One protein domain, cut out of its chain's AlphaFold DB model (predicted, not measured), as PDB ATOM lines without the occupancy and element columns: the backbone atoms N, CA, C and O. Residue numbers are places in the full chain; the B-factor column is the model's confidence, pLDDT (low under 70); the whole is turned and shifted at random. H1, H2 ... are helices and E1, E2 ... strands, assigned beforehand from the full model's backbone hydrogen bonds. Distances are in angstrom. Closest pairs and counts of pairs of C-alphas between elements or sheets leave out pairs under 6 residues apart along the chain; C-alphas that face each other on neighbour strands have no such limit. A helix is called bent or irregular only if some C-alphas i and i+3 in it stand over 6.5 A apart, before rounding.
ATOM      1  N   VAL A   3      83.623 113.189  29.030       92.50
ATOM      2  CA  VAL A   3      85.043 113.101  28.686       92.50
ATOM      3  C   VAL A   3      85.895 113.668  29.810       92.50
ATOM      4  O   VAL A   3      85.701 114.800  30.248       92.50
ATOM      5  N   LEU A   4      86.865 112.871  30.247       91.00
ATOM      6  CA  LEU A   4      87.944 113.280  31.131       91.00
ATOM      7  C   LEU A   4      89.142 113.691  30.268       91.00
ATOM      8  O   LEU A   4      89.684 112.872  29.525       91.00
ATOM      9  N   THR A   5      89.554 114.954  30.370       89.81
ATOM     10  CA  THR A   5      90.690 115.515  29.630       89.81
ATOM     11  C   THR A   5      91.834 115.852  30.577       89.81
ATOM     12  O   THR A   5      91.651 116.512  31.600       89.81
ATOM     13  N   ILE A   6      93.038 115.406  30.216       86.81
ATOM     14  CA  ILE A   6      94.287 115.704  30.919       86.81
ATOM     15  C   ILE A   6      95.279 116.225  29.891       86.81
ATOM     16  O   ILE A   6      95.670 115.507  28.968       86.81
ATOM     17  N   GLN A   7      95.722 117.470  30.057       84.38
ATOM     18  CA  GLN A   7      96.564 118.160  29.077       84.38
ATOM     19  C   GLN A   7      95.948 118.127  27.669       84.38
ATOM     20  O   GLN A   7      95.053 118.904  27.365       84.38
ATOM     21  N   THR A   8      96.436 117.234  26.806       81.88
ATOM     22  CA  THR A   8      95.979 117.086  25.417       81.88
ATOM     23  C   THR A   8      95.333 115.734  25.149       81.88
ATOM     24  O   THR A   8      95.055 115.429  23.999       81.88
ATOM     25  N   VAL A   9      95.152 114.908  26.176       87.94
ATOM     26  CA  VAL A   9      94.620 113.553  26.064       87.94
ATOM     27  C   VAL A   9      93.200 113.532  26.601       87.94
ATOM     28  O   VAL A   9      92.952 114.060  27.684       87.94
ATOM     29  N   ALA A  10      92.301 112.883  25.870       92.50
ATOM     30  CA  ALA A  10      90.904 112.736  26.242       92.50
ATOM     31  C   ALA A  10      90.513 111.258  26.350       92.50
ATOM     32  O   ALA A  10      90.938 110.426  25.546       92.50
ATOM     33  N   MET A  11      89.683 110.935  27.338       94.81
ATOM     34  CA  MET A  11      89.144 109.592  27.554       94.81
ATOM     35  C   MET A  11      87.666 109.667  27.917       94.81
ATOM     36  O   MET A  11      87.249 110.544  28.674       94.81
ATOM     37  N   GLY A  12      86.877 108.729  27.406       94.81
ATOM     38  CA  GLY A  12      85.468 108.609  27.762       94.81
ATOM     39  C   GLY A  12      85.350 108.053  29.174       94.81
ATOM     40  O   GLY A  12      86.065 107.116  29.518       94.81
ATOM     41  N   VAL A  13      84.466 108.606  29.998       94.06
ATOM     42  CA  VAL A  13      84.239 108.118  31.365       94.06
ATOM     43  C   VAL A  13      82.758 107.888  31.629       94.06
ATOM     44  O   VAL A  13      81.890 108.577  31.098       94.06
ATOM     45  N   SER A  14      82.462 106.905  32.472       93.75
ATOM     46  CA  SER A  14      81.124 106.698  33.026       93.75
ATOM     47  C   SER A  14      80.863 107.626  34.218       93.75
ATOM     48  O   SER A  14      81.793 108.135  34.846       93.75
ATOM     49  N   ALA A  15      79.588 107.786  34.582       91.62
ATOM     50  CA  ALA A  15      79.191 108.557  35.764       91.62
ATOM     51  C   ALA A  15      79.809 108.009  37.066       91.62
ATOM     52  O   ALA A  15      80.151 108.777  37.962       91.62
ATOM     53  N   GLU A  16      79.991 106.688  37.165       91.69
ATOM     54  CA  GLU A  16      80.651 106.055  38.313       91.69
ATOM     55  C   GLU A  16      82.134 106.448  38.396       91.69
ATOM     56  O   GLU A  16      82.618 106.847  39.453       91.69
ATOM     57  N   GLN A  17      82.850 106.407  37.270       92.75
ATOM     58  CA  GLN A  17      84.263 106.796  37.210       92.75
ATOM     59  C   GLN A  17      84.464 108.284  37.510       92.75
ATOM     60  O   GLN A  17      85.389 108.638  38.241       92.75
ATOM     61  N   GLU A  18      83.581 109.149  36.999       92.31
ATOM     62  CA  GLU A  18      83.570 110.574  37.339       92.31
ATOM     63  C   GLU A  18      83.352 110.784  38.846       92.31
ATOM     64  O   GLU A  18      84.101 111.526  39.479       92.31
ATOM     65  N   ALA A  19      82.392 110.078  39.448       92.06
ATOM     66  CA  ALA A  19      82.137 110.156  40.885       92.06
ATOM     67  C   ALA A  19      83.310 109.626  41.734       92.06
ATOM     68  O   ALA A  19      83.542 110.107  42.845       92.06
ATOM     69  N   HIS A  20      84.070 108.650  41.228       91.31
ATOM     70  CA  HIS A  20      85.240 108.093  41.911       91.31
ATOM     71  C   HIS A  20      86.488 108.979  41.805       91.31
ATOM     72  O   HIS A  20      87.380 108.877  42.655       91.31
ATOM     73  N   TRP A  21      86.556 109.866  40.806       90.38
ATOM     74  CA  TRP A  21      87.734 110.688  40.531       90.38
ATOM     75  C   TRP A  21      88.235 111.499  41.742       90.38
ATOM     76  O   TRP A  21      89.414 111.358  42.073       90.38
ATOM     77  N   PRO A  22      87.402 112.271  42.477       90.19
ATOM     78  CA  PRO A  22      87.883 113.077  43.603       90.19
ATOM     79  C   PRO A  22      88.563 112.242  44.693       90.19
ATOM     80  O   PRO A  22      89.582 112.648  45.250       90.19
ATOM     81  N   ARG A  23      88.033 111.045  44.971       91.69
ATOM     82  CA  ARG A  23      88.608 110.123  45.955       91.69
ATOM     83  C   ARG A  23      89.964 109.587  45.496       91.69
ATOM     84  O   ARG A  23      90.886 109.507  46.304       91.69
ATOM     85  N   LEU A  24      90.086 109.207  44.224       90.25
ATOM     86  CA  LEU A  24      91.337 108.698  43.655       90.25
ATOM     87  C   LEU A  24      92.412 109.788  43.600       90.25
ATOM     88  O   LEU A  24      93.555 109.539  43.979       90.25
ATOM     89  N   ALA A  25      92.033 111.004  43.203       88.62
ATOM     90  CA  ALA A  25      92.922 112.158  43.186       88.62
ATOM     91  C   ALA A  25      93.410 112.523  44.597       88.62
ATOM     92  O   ALA A  25      94.607 112.711  44.795       88.62
ATOM     93  N   ALA A  26      92.520 112.542  45.594       88.25
ATOM     94  CA  ALA A  26      92.899 112.788  46.985       88.25
ATOM     95  C   ALA A  26      93.863 111.719  47.526       88.25
ATOM     96  O   ALA A  26      94.848 112.054  48.175       88.25
ATOM     97  N   ALA A  27      93.620 110.439  47.225       87.06
ATOM     98  CA  ALA A  27      94.518 109.356  47.623       87.06
ATOM     99  C   ALA A  27      95.905 109.475  46.969       87.06
ATOM    100  O   ALA A  27      96.916 109.216  47.620       87.06
ATOM    101  N   ALA A  28      95.960 109.892  45.700       86.12
ATOM    102  CA  ALA A  28      97.216 110.182  45.022       86.12
ATOM    103  C   ALA A  28      97.946 111.360  45.698       86.12
ATOM    104  O   ALA A  28      99.111 111.226  46.054       86.12
ATOM    105  N   LEU A  29      97.271 112.480  45.966       85.50
ATOM    106  CA  LEU A  29      97.893 113.627  46.643       85.50
ATOM    107  C   LEU A  29      98.407 113.283  48.049       85.50
ATOM    108  O   LEU A  29      99.536 113.631  48.376       85.50
ATOM    109  N   LEU A  30      97.644 112.525  48.843       85.56
ATOM    110  CA  LEU A  30      98.091 112.038  50.156       85.56
ATOM    111  C   LEU A  30      99.355 111.173  50.048       85.56
ATOM    112  O   LEU A  30     100.283 111.329  50.836       85.56
ATOM    113  N   ALA A  31      99.440 110.295  49.045       82.75
ATOM    114  CA  ALA A  31     100.658 109.524  48.797       82.75
ATOM    115  C   ALA A  31     101.863 110.429  48.459       82.75
ATOM    116  O   ALA A  31     102.987 110.104  48.843       82.75
ATOM    117  N   ALA A  32     101.628 111.568  47.792       81.44
ATOM    118  CA  ALA A  32     102.640 112.602  47.555       81.44
ATOM    119  C   ALA A  32     103.146 113.215  48.861       81.44
ATOM    120  O   ALA A  32     104.352 113.333  49.062       81.44
ATOM    121  N   GLU A  33     102.220 113.594  49.745       84.00
ATOM    122  CA  GLU A  33     102.528 114.184  51.052       84.00
ATOM    123  C   GLU A  33     103.320 113.214  51.939       84.00
ATOM    124  O   GLU A  33     104.216 113.625  52.673       84.00
ATOM    125  N   GLU A  34     103.047 111.914  51.819       85.56
ATOM    126  CA  GLU A  34     103.796 110.842  52.484       85.56
ATOM    127  C   GLU A  34     105.172 110.556  51.848       85.56
ATOM    128  O   GLU A  34     105.906 109.695  52.337       85.56
ATOM    129  N   GLY A  35     105.536 111.244  50.760       78.81
ATOM    130  CA  GLY A  35     106.807 111.052  50.061       78.81
ATOM    131  C   GLY A  35     106.901 109.728  49.298       78.81
ATOM    132  O   GLY A  35     108.004 109.221  49.087       78.81
ATOM    133  N   ARG A  36     105.767 109.131  48.903       76.81
ATOM    134  CA  ARG A  36     105.772 107.900  48.105       76.81
ATOM    135  C   ARG A  36     106.174 108.209  46.668       76.81
ATOM    136  O   ARG A  36     105.528 109.000  45.987       76.81
ATOM    137  N   GLU A  37     107.212 107.521  46.205       70.81
ATOM    138  CA  GLU A  37     107.656 107.542  44.813       70.81
ATOM    139  C   GLU A  37     107.406 106.190  44.123       70.81
ATOM    140  O   GLU A  37     107.441 105.147  44.789       70.81
ATOM    141  N   PRO A  38     107.194 106.176  42.789       63.09
ATOM    142  CA  PRO A  38     107.187 107.323  41.861       63.09
ATOM    143  C   PRO A  38     105.911 108.190  41.933       63.09
ATOM    144  O   PRO A  38     104.966 107.830  42.628       63.09
ATOM    145  N   VAL A  39     105.924 109.335  41.219       66.75
ATOM    146  CA  VAL A  39     104.906 110.417  41.192       66.75
ATOM    147  C   VAL A  39     103.475 109.914  41.427       66.75
ATOM    148  O   VAL A  39     103.042 108.977  40.748       66.75
ATOM    149  N   PRO A  40     102.699 110.576  42.301       78.94
ATOM    150  CA  PRO A  40     101.349 110.144  42.595       78.94
ATOM    151  C   PRO A  40     100.453 110.290  41.376       78.94
ATOM    152  O   PRO A  40     100.272 111.371  40.811       78.94
ATOM    153  N   ALA A  41      99.898 109.162  40.959       87.75
ATOM    154  CA  ALA A  41      99.140 109.075  39.734       87.75
ATOM    155  C   ALA A  41      98.011 108.050  39.846       87.75
ATOM    156  O   ALA A  41      98.071 107.102  40.631       87.75
ATOM    157  N   VAL A  42      96.974 108.247  39.038       90.31
ATOM    158  CA  VAL A  42      95.829 107.342  38.928       90.31
ATOM    159  C   VAL A  42      96.002 106.495  37.672       90.31
ATOM    160  O   VAL A  42      96.124 107.032  36.572       90.31
ATOM    161  N   TRP A  43      96.024 105.172  37.823       92.00
ATOM    162  CA  TRP A  43      96.059 104.258  36.680       92.00
ATOM    163  C   TRP A  43      94.746 104.295  35.900       92.00
ATOM    164  O   TRP A  43      93.672 104.429  36.486       92.00
ATOM    165  N   PHE A  44      94.829 104.111  34.586       93.38
ATOM    166  CA  PHE A  44      93.666 103.911  33.729       93.38
ATOM    167  C   PHE A  44      93.914 102.814  32.694       93.38
ATOM    168  O   PHE A  44      95.055 102.554  32.293       93.38
ATOM    169  N   ARG A  45      92.819 102.212  32.227       94.69
ATOM    170  CA  ARG A  45      92.767 101.333  31.057       94.69
ATOM    171  C   ARG A  45      91.525 101.650  30.234       94.69
ATOM    172  O   ARG A  45      90.458 101.829  30.820       94.69
ATOM    173  N   THR A  46      91.645 101.683  28.910       95.06
ATOM    174  CA  THR A  46      90.524 101.907  27.985       95.06
ATOM    175  C   THR A  46      90.076 100.619  27.290       95.06
ATOM    176  O   THR A  46      90.741  99.583  27.374       95.06
ATOM    177  N   ASP A  47      88.913 100.665  26.649       94.62
ATOM    178  CA  ASP A  47      88.354  99.621  25.783       94.62
ATOM    179  C   ASP A  47      89.166  99.407  24.494       94.62
ATOM    180  O   ASP A  47      89.272  98.280  24.016       94.62
ATOM    181  N   GLU A  48      89.829 100.451  23.996       93.44
ATOM    182  CA  GLU A  48      90.798 100.382  22.893       93.44
ATOM    183  C   GLU A  48      92.153  99.771  23.309       93.44
ATOM    184  O   GLU A  48      93.067  99.630  22.496       93.44
ATOM    185  N   GLY A  49      92.303  99.386  24.582       90.50
ATOM    186  CA  GLY A  49      93.508  98.746  25.111       90.50
ATOM    187  C   GLY A  49      94.624  99.716  25.509       90.50
ATOM    188  O   GLY A  49      95.703  99.266  25.909       90.50
ATOM    189  N   ALA A  50      94.386 101.031  25.455       91.31
ATOM    190  CA  ALA A  50      95.326 102.010  25.986       91.31
ATOM    191  C   ALA A  50      95.395 101.899  27.517       91.31
ATOM    192  O   ALA A  50      94.395 101.654  28.194       91.31
ATOM    193  N   ARG A  51      96.591 102.076  28.079       92.06
ATOM    194  CA  ARG A  51      96.834 102.063  29.528       92.06
ATOM    195  C   ARG A  51      97.872 103.105  29.899       92.06
ATOM    196  O   ARG A  51      98.802 103.341  29.128       92.06
ATOM    197  N   GLY A  52      97.756 103.679  31.089       89.94
ATOM    198  CA  GLY A  52      98.710 104.681  31.542       89.94
ATOM    199  C   GLY A  52      98.433 105.212  32.936       89.94
ATOM    200  O   GLY A  52      97.605 104.687  33.679       89.94
ATOM    201  N   LEU A  53      99.164 106.270  33.267       89.44
ATOM    202  CA  LEU A  53      99.114 106.972  34.538       89.44
ATOM    203  C   LEU A  53      98.651 108.404  34.309       89.44
ATOM    204  O   LEU A  53      99.175 109.093  33.435       89.44
ATOM    205  N   ILE A  54      97.705 108.852  35.126       88.75
ATOM    206  CA  ILE A  54      97.266 110.242  35.191       88.75
ATOM    207  C   ILE A  54      97.994 110.891  36.369       88.75
ATOM    208  O   ILE A  54      97.619 110.609  37.509       88.75
ATOM    209  N   PRO A  55      99.031 111.717  36.147       85.44
ATOM    210  CA  PRO A  55      99.692 112.420  37.238       85.44
ATOM    211  C   PRO A  55      98.704 113.387  37.889       85.44
ATOM    212  O   PRO A  55      98.091 114.209  37.207       85.44
ATOM    213  N   VAL A  56      98.546 113.290  39.209       82.25
ATOM    214  CA  VAL A  56      97.670 114.189  39.963       82.25
ATOM    215  C   VAL A  56      98.522 115.319  40.520       82.25
ATOM    216  O   VAL A  56      99.376 115.113  41.376       82.25
ATOM    217  N   SER A  57      98.316 116.521  39.993       76.50
ATOM    218  CA  SER A  57      99.030 117.725  40.402       76.50
ATOM    219  C   SER A  57      98.150 118.944  40.170       76.50
ATOM    220  O   SER A  57      97.432 119.004  39.174       76.50
ATOM    221  N   GLU A  58      98.273 119.958  41.026       71.75
ATOM    222  CA  GLU A  58      97.654 121.268  40.786       71.75
ATOM    223  C   GLU A  58      98.128 121.907  39.468       71.75
ATOM    224  O   GLU A  58      97.409 122.698  38.863       71.75
ATOM    225  N   LEU A  59      99.318 121.532  38.982       76.38
ATOM    226  CA  LEU A  59      99.895 122.040  37.734       76.38
ATOM    227  C   LEU A  59      99.351 121.340  36.483       76.38
ATOM    228  O   LEU A  59      99.561 121.817  35.371       76.38
ATOM    229  N   THR A  60      98.696 120.189  36.641       77.38
ATOM    230  CA  THR A  60      98.106 119.425  35.536       77.38
ATOM    231  C   THR A  60      96.635 119.164  35.850       77.38
ATOM    232  O   THR A  60      96.282 118.072  36.296       77.38
ATOM    233  N   PRO A  61      95.769 120.177  35.665       78.12
ATOM    234  CA  PRO A  61      94.364 120.047  35.999       78.12
ATOM    235  C   PRO A  61      93.694 119.013  35.094       78.12
ATOM    236  O   PRO A  61      93.934 118.958  33.886       78.12
ATOM    237  N   VAL A  62      92.825 118.215  35.706       85.88
ATOM    238  CA  VAL A  62      91.938 117.287  35.010       85.88
ATOM    239  C   VAL A  62      90.582 117.951  34.853       85.88
ATOM    240  O   VAL A  62      90.012 118.437  35.831       85.88
ATOM    241  N   THR A  63      90.070 117.980  33.629       89.38
ATOM    242  CA  THR A  63      88.767 118.566  33.314       89.38
ATOM    243  C   THR A  63      87.782 117.484  32.897       89.38
ATOM    244  O   THR A  63      88.146 116.503  32.254       89.38
ATOM    245  N   LEU A  64      86.522 117.662  33.289       89.06
ATOM    246  CA  LEU A  64      85.413 116.781  32.935       89.06
ATOM    247  C   LEU A  64      84.383 117.598  32.162       89.06
ATOM    248  O   LEU A  64      83.771 118.520  32.712       89.06
ATOM    249  N   THR A  65      84.211 117.279  30.886       91.56
ATOM    250  CA  THR A  65      83.353 118.023  29.957       91.56
ATOM    251  C   THR A  65      82.475 117.077  29.153       91.56
ATOM    252  O   THR A  65      82.767 115.887  29.038       91.56
ATOM    253  N   ASP A  66      81.389 117.605  28.597       92.06
ATOM    254  CA  ASP A  66      80.627 116.887  27.581       92.06
ATOM    255  C   ASP A  66      81.233 117.206  26.218       92.06
ATOM    256  O   ASP A  66      81.294 118.367  25.818       92.06
ATOM    257  N   ASP A  67      81.723 116.173  25.540       89.38
ATOM    258  CA  ASP A  67      82.304 116.263  24.203       89.38
ATOM    259  C   ASP A  67      81.911 115.003  23.417       89.38
ATOM    260  O   ASP A  67      81.863 113.892  23.960       89.38
ATOM    261  N   GLU A  68      81.517 115.179  22.163       86.75
ATOM    262  CA  GLU A  68      81.129 114.082  21.271       86.75
ATOM    263  C   GLU A  68      82.280 113.654  20.359       86.75
ATOM    264  O   GLU A  68      82.347 112.481  19.999       86.75
ATOM    265  N   GLU A  69      83.222 114.553  20.058       86.19
ATOM    266  CA  GLU A  69      84.364 114.296  19.175       86.19
ATOM    267  C   GLU A  69      85.662 114.878  19.768       86.19
ATOM    268  O   GLU A  69      86.280 115.783  19.193       86.19
ATOM    269  N   PRO A  70      86.114 114.364  20.925       87.38
ATOM    270  CA  PRO A  70      87.298 114.890  21.579       87.38
ATOM    271  C   PRO A  70      88.563 114.636  20.754       87.38
ATOM    272  O   PRO A  70      88.844 113.527  20.288       87.38
ATOM    273  N   ALA A  71      89.392 115.669  20.618       87.50
ATOM    274  CA  ALA A  71      90.701 115.526  19.999       87.50
ATOM    275  C   ALA A  71      91.592 114.577  20.823       87.50
ATOM    276  O   ALA A  71      91.620 114.647  22.050       87.50
ATOM    277  N   ARG A  72      92.380 113.731  20.137       88.94
ATOM    278  CA  ARG A  72      93.323 112.776  20.764       88.94
ATOM    279  C   ARG A  72      92.642 111.846  21.785       88.94
ATOM    280  O   ARG A  72      93.180 111.584  22.863       88.94
ATOM    281  N   PHE A  73      91.456 111.366  21.421       92.69
ATOM    282  CA  PHE A  73      90.708 110.366  22.170       92.69
ATOM    283  C   PHE A  73      91.466 109.034  22.241       92.69
ATOM    284  O   PHE A  73      91.978 108.571  21.224       92.69
ATOM    285  N   LEU A  74      91.540 108.432  23.432       93.69
ATOM    286  CA  LEU A  74      92.199 107.132  23.662       93.69
ATOM    287  C   LEU A  74      91.226 105.963  23.901       93.69
ATOM    288  O   LEU A  74      91.661 104.871  24.278       93.69
ATOM    289  N   GLY A  75      89.921 106.210  23.794       94.00
ATOM    290  CA  GLY A  75      88.875 105.246  24.130       94.00
ATOM    291  C   GLY A  75      88.141 105.560  25.435       94.00
ATOM    292  O   GLY A  75      88.377 106.567  26.112       94.00
ATOM    293  N   THR A  76      87.227 104.665  25.794       95.12
ATOM    294  CA  THR A  76      86.414 104.732  27.010       95.12
ATOM    295  C   THR A  76      87.096 103.972  28.136       95.12
ATOM    296  O   THR A  76      87.513 102.828  27.969       95.12
ATOM    297  N   VAL A  77      87.201 104.585  29.312       94.62
ATOM    298  CA  VAL A  77      87.809 103.974  30.493       94.62
ATOM    299  C   VAL A  77      87.002 102.741  30.908       94.62
ATOM    300  O   VAL A  77      85.803 102.811  31.162       94.62
ATOM    301  N   THR A  78      87.680 101.601  31.020       94.94
ATOM    302  CA  THR A  78      87.124 100.329  31.513       94.94
ATOM    303  C   THR A  78      87.582 100.006  32.932       94.94
ATOM    304  O   THR A  78      86.900  99.275  33.644       94.94
ATOM    305  N   ALA A  79      88.718 100.557  33.365       92.62
ATOM    306  CA  ALA A  79      89.209 100.471  34.737       92.62
ATOM    307  C   ALA A  79      89.950 101.762  35.111       92.62
ATOM    308  O   ALA A  79      90.683 102.318  34.290       92.62
ATOM    309  N   LEU A  80      89.774 102.214  36.355       91.50
ATOM    310  CA  LEU A  80      90.366 103.440  36.891       91.50
ATOM    311  C   LEU A  80      90.855 103.197  38.325       91.50
ATOM    312  O   LEU A  80      90.140 102.609  39.133       91.50
ATOM    313  N   GLY A  81      92.055 103.670  38.654       89.75
ATOM    314  CA  GLY A  81      92.686 103.417  39.949       89.75
ATOM    315  C   GLY A  81      93.411 102.063  40.006       89.75
ATOM    316  O   GLY A  81      93.801 101.538  38.964       89.75
ATOM    317  N   PRO A  82      93.639 101.495  41.205       85.94
ATOM    318  CA  PRO A  82      94.490 100.312  41.399       85.94
ATOM    319  C   PRO A  82      94.131  99.105  40.526       85.94
ATOM    320  O   PRO A  82      95.027  98.395  40.084       85.94
ATOM    321  N   ASP A  83      92.851  98.913  40.207       85.25
ATOM    322  CA  ASP A  83      92.378  97.800  39.369       85.25
ATOM    323  C   ASP A  83      92.827  97.906  37.899       85.25
ATOM    324  O   ASP A  83      92.781  96.928  37.149       85.25
ATOM    325  N   ALA A  84      93.261  99.093  37.470       89.25
ATOM    326  CA  ALA A  84      93.862  99.321  36.160       89.25
ATOM    327  C   ALA A  84      95.386  99.127  36.153       89.25
ATOM    328  O   ALA A  84      95.992  99.135  35.077       89.25
ATOM    329  N   ALA A  85      96.015  98.963  37.322       84.81
ATOM    330  CA  ALA A  85      97.443  98.711  37.402       84.81
ATOM    331  C   ALA A  85      97.779  97.363  36.732       84.81
ATOM    332  O   ALA A  85      97.009  96.402  36.837       84.81
TER     333      ALA A  85
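What this domain is: This is residues 3 to 85 of the 88 residues of an uncharacterized protein of Curtobacterium sp. Leaf183 (UniProt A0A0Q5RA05). Six strands form one strongly twisted sheet, curled like part of a barrel, and a single long helix, H1, covers part of one of its faces, running along the strands. E6, bent partway, joins the two halves of the sheet: the hairpin E3 and E4 on one side, and E2, E1 and E5 on the other. The printed part has 83 residues, in the order E1, E2, H1, E3, E4, E5, E6; the sheet is mixed, in the order E4, E3, E6, E2, E1, E5, and the class is mixed, helices and strands. It is compact, with a radius of gyration of the C-alphas of 12.3 A, yet elongated in outline, spanning 38 by 24 by 21 A.

Where its parts are: In the sheet's order, E4 is residues 51 to 55, E3 residues 41 to 46 with 16.2 A from first to last C-alpha, and E6 residues 73 to 80 with 16.3 A. E2 is residues 9 to 12, E1 residues 3 to 6, and E5 residues 62 to 66 with 13.5 A. H1 is residues 15 to 33 and measures 28.5 A. C-alpha 3 is at (85.043, 113.101, 28.686), C-alpha 33 at (102.528, 114.184, 51.052) and C-alpha 80 at (90.366, 103.440, 36.891).

How they stand to each other: E6 bends by 66 degrees at residue 76 and its pairing is staggered. Its residues 73 to 76 pair with E2, parallel at 60 degrees, with N 12 and O 75 within hydrogen-bond range at 2.9 A. Its residues 77 to 80 pair with E3, antiparallel at 112 degrees, with N 78 and O 45 at 2.8 A. E3 and E4 are a hairpin, antiparallel at 151 degrees, with N 54 and O 42 at 2.8 A. E1 and E2 are a hairpin too, antiparallel at 156 degrees, with N 4 and O 11 at 2.8 A. E1 and the edge strand E5 are antiparallel at 152 degrees, with N 3 and O 65 at 2.8 A. H1 is on the sheet at a height over the sheet of 8.3 A, only just over E4 and E3 with 3 C-alphas falling on each. It runs along the strands, at 19 degrees to E3 on the local plane; the closest C-alphas of the two, those of Ala 28 and Ala 41, are 5.7 A apart. H1 has a kink of 30 degrees near residue 22 and is only just irregular, with C-alphas 19 and 22 7.0 A apart; 13 of its 15 O i to N i+4 pairs are within hydrogen-bond range. E3 and E5 are apart.

The domain as a whole: The two C-alphas farthest apart, those of Glu 34 and Glu 69, are 38.7 A apart. The printed part has no cut and no long link. Mean pLDDT of the printed part is 87.7; residues 38 to 39 are under 70.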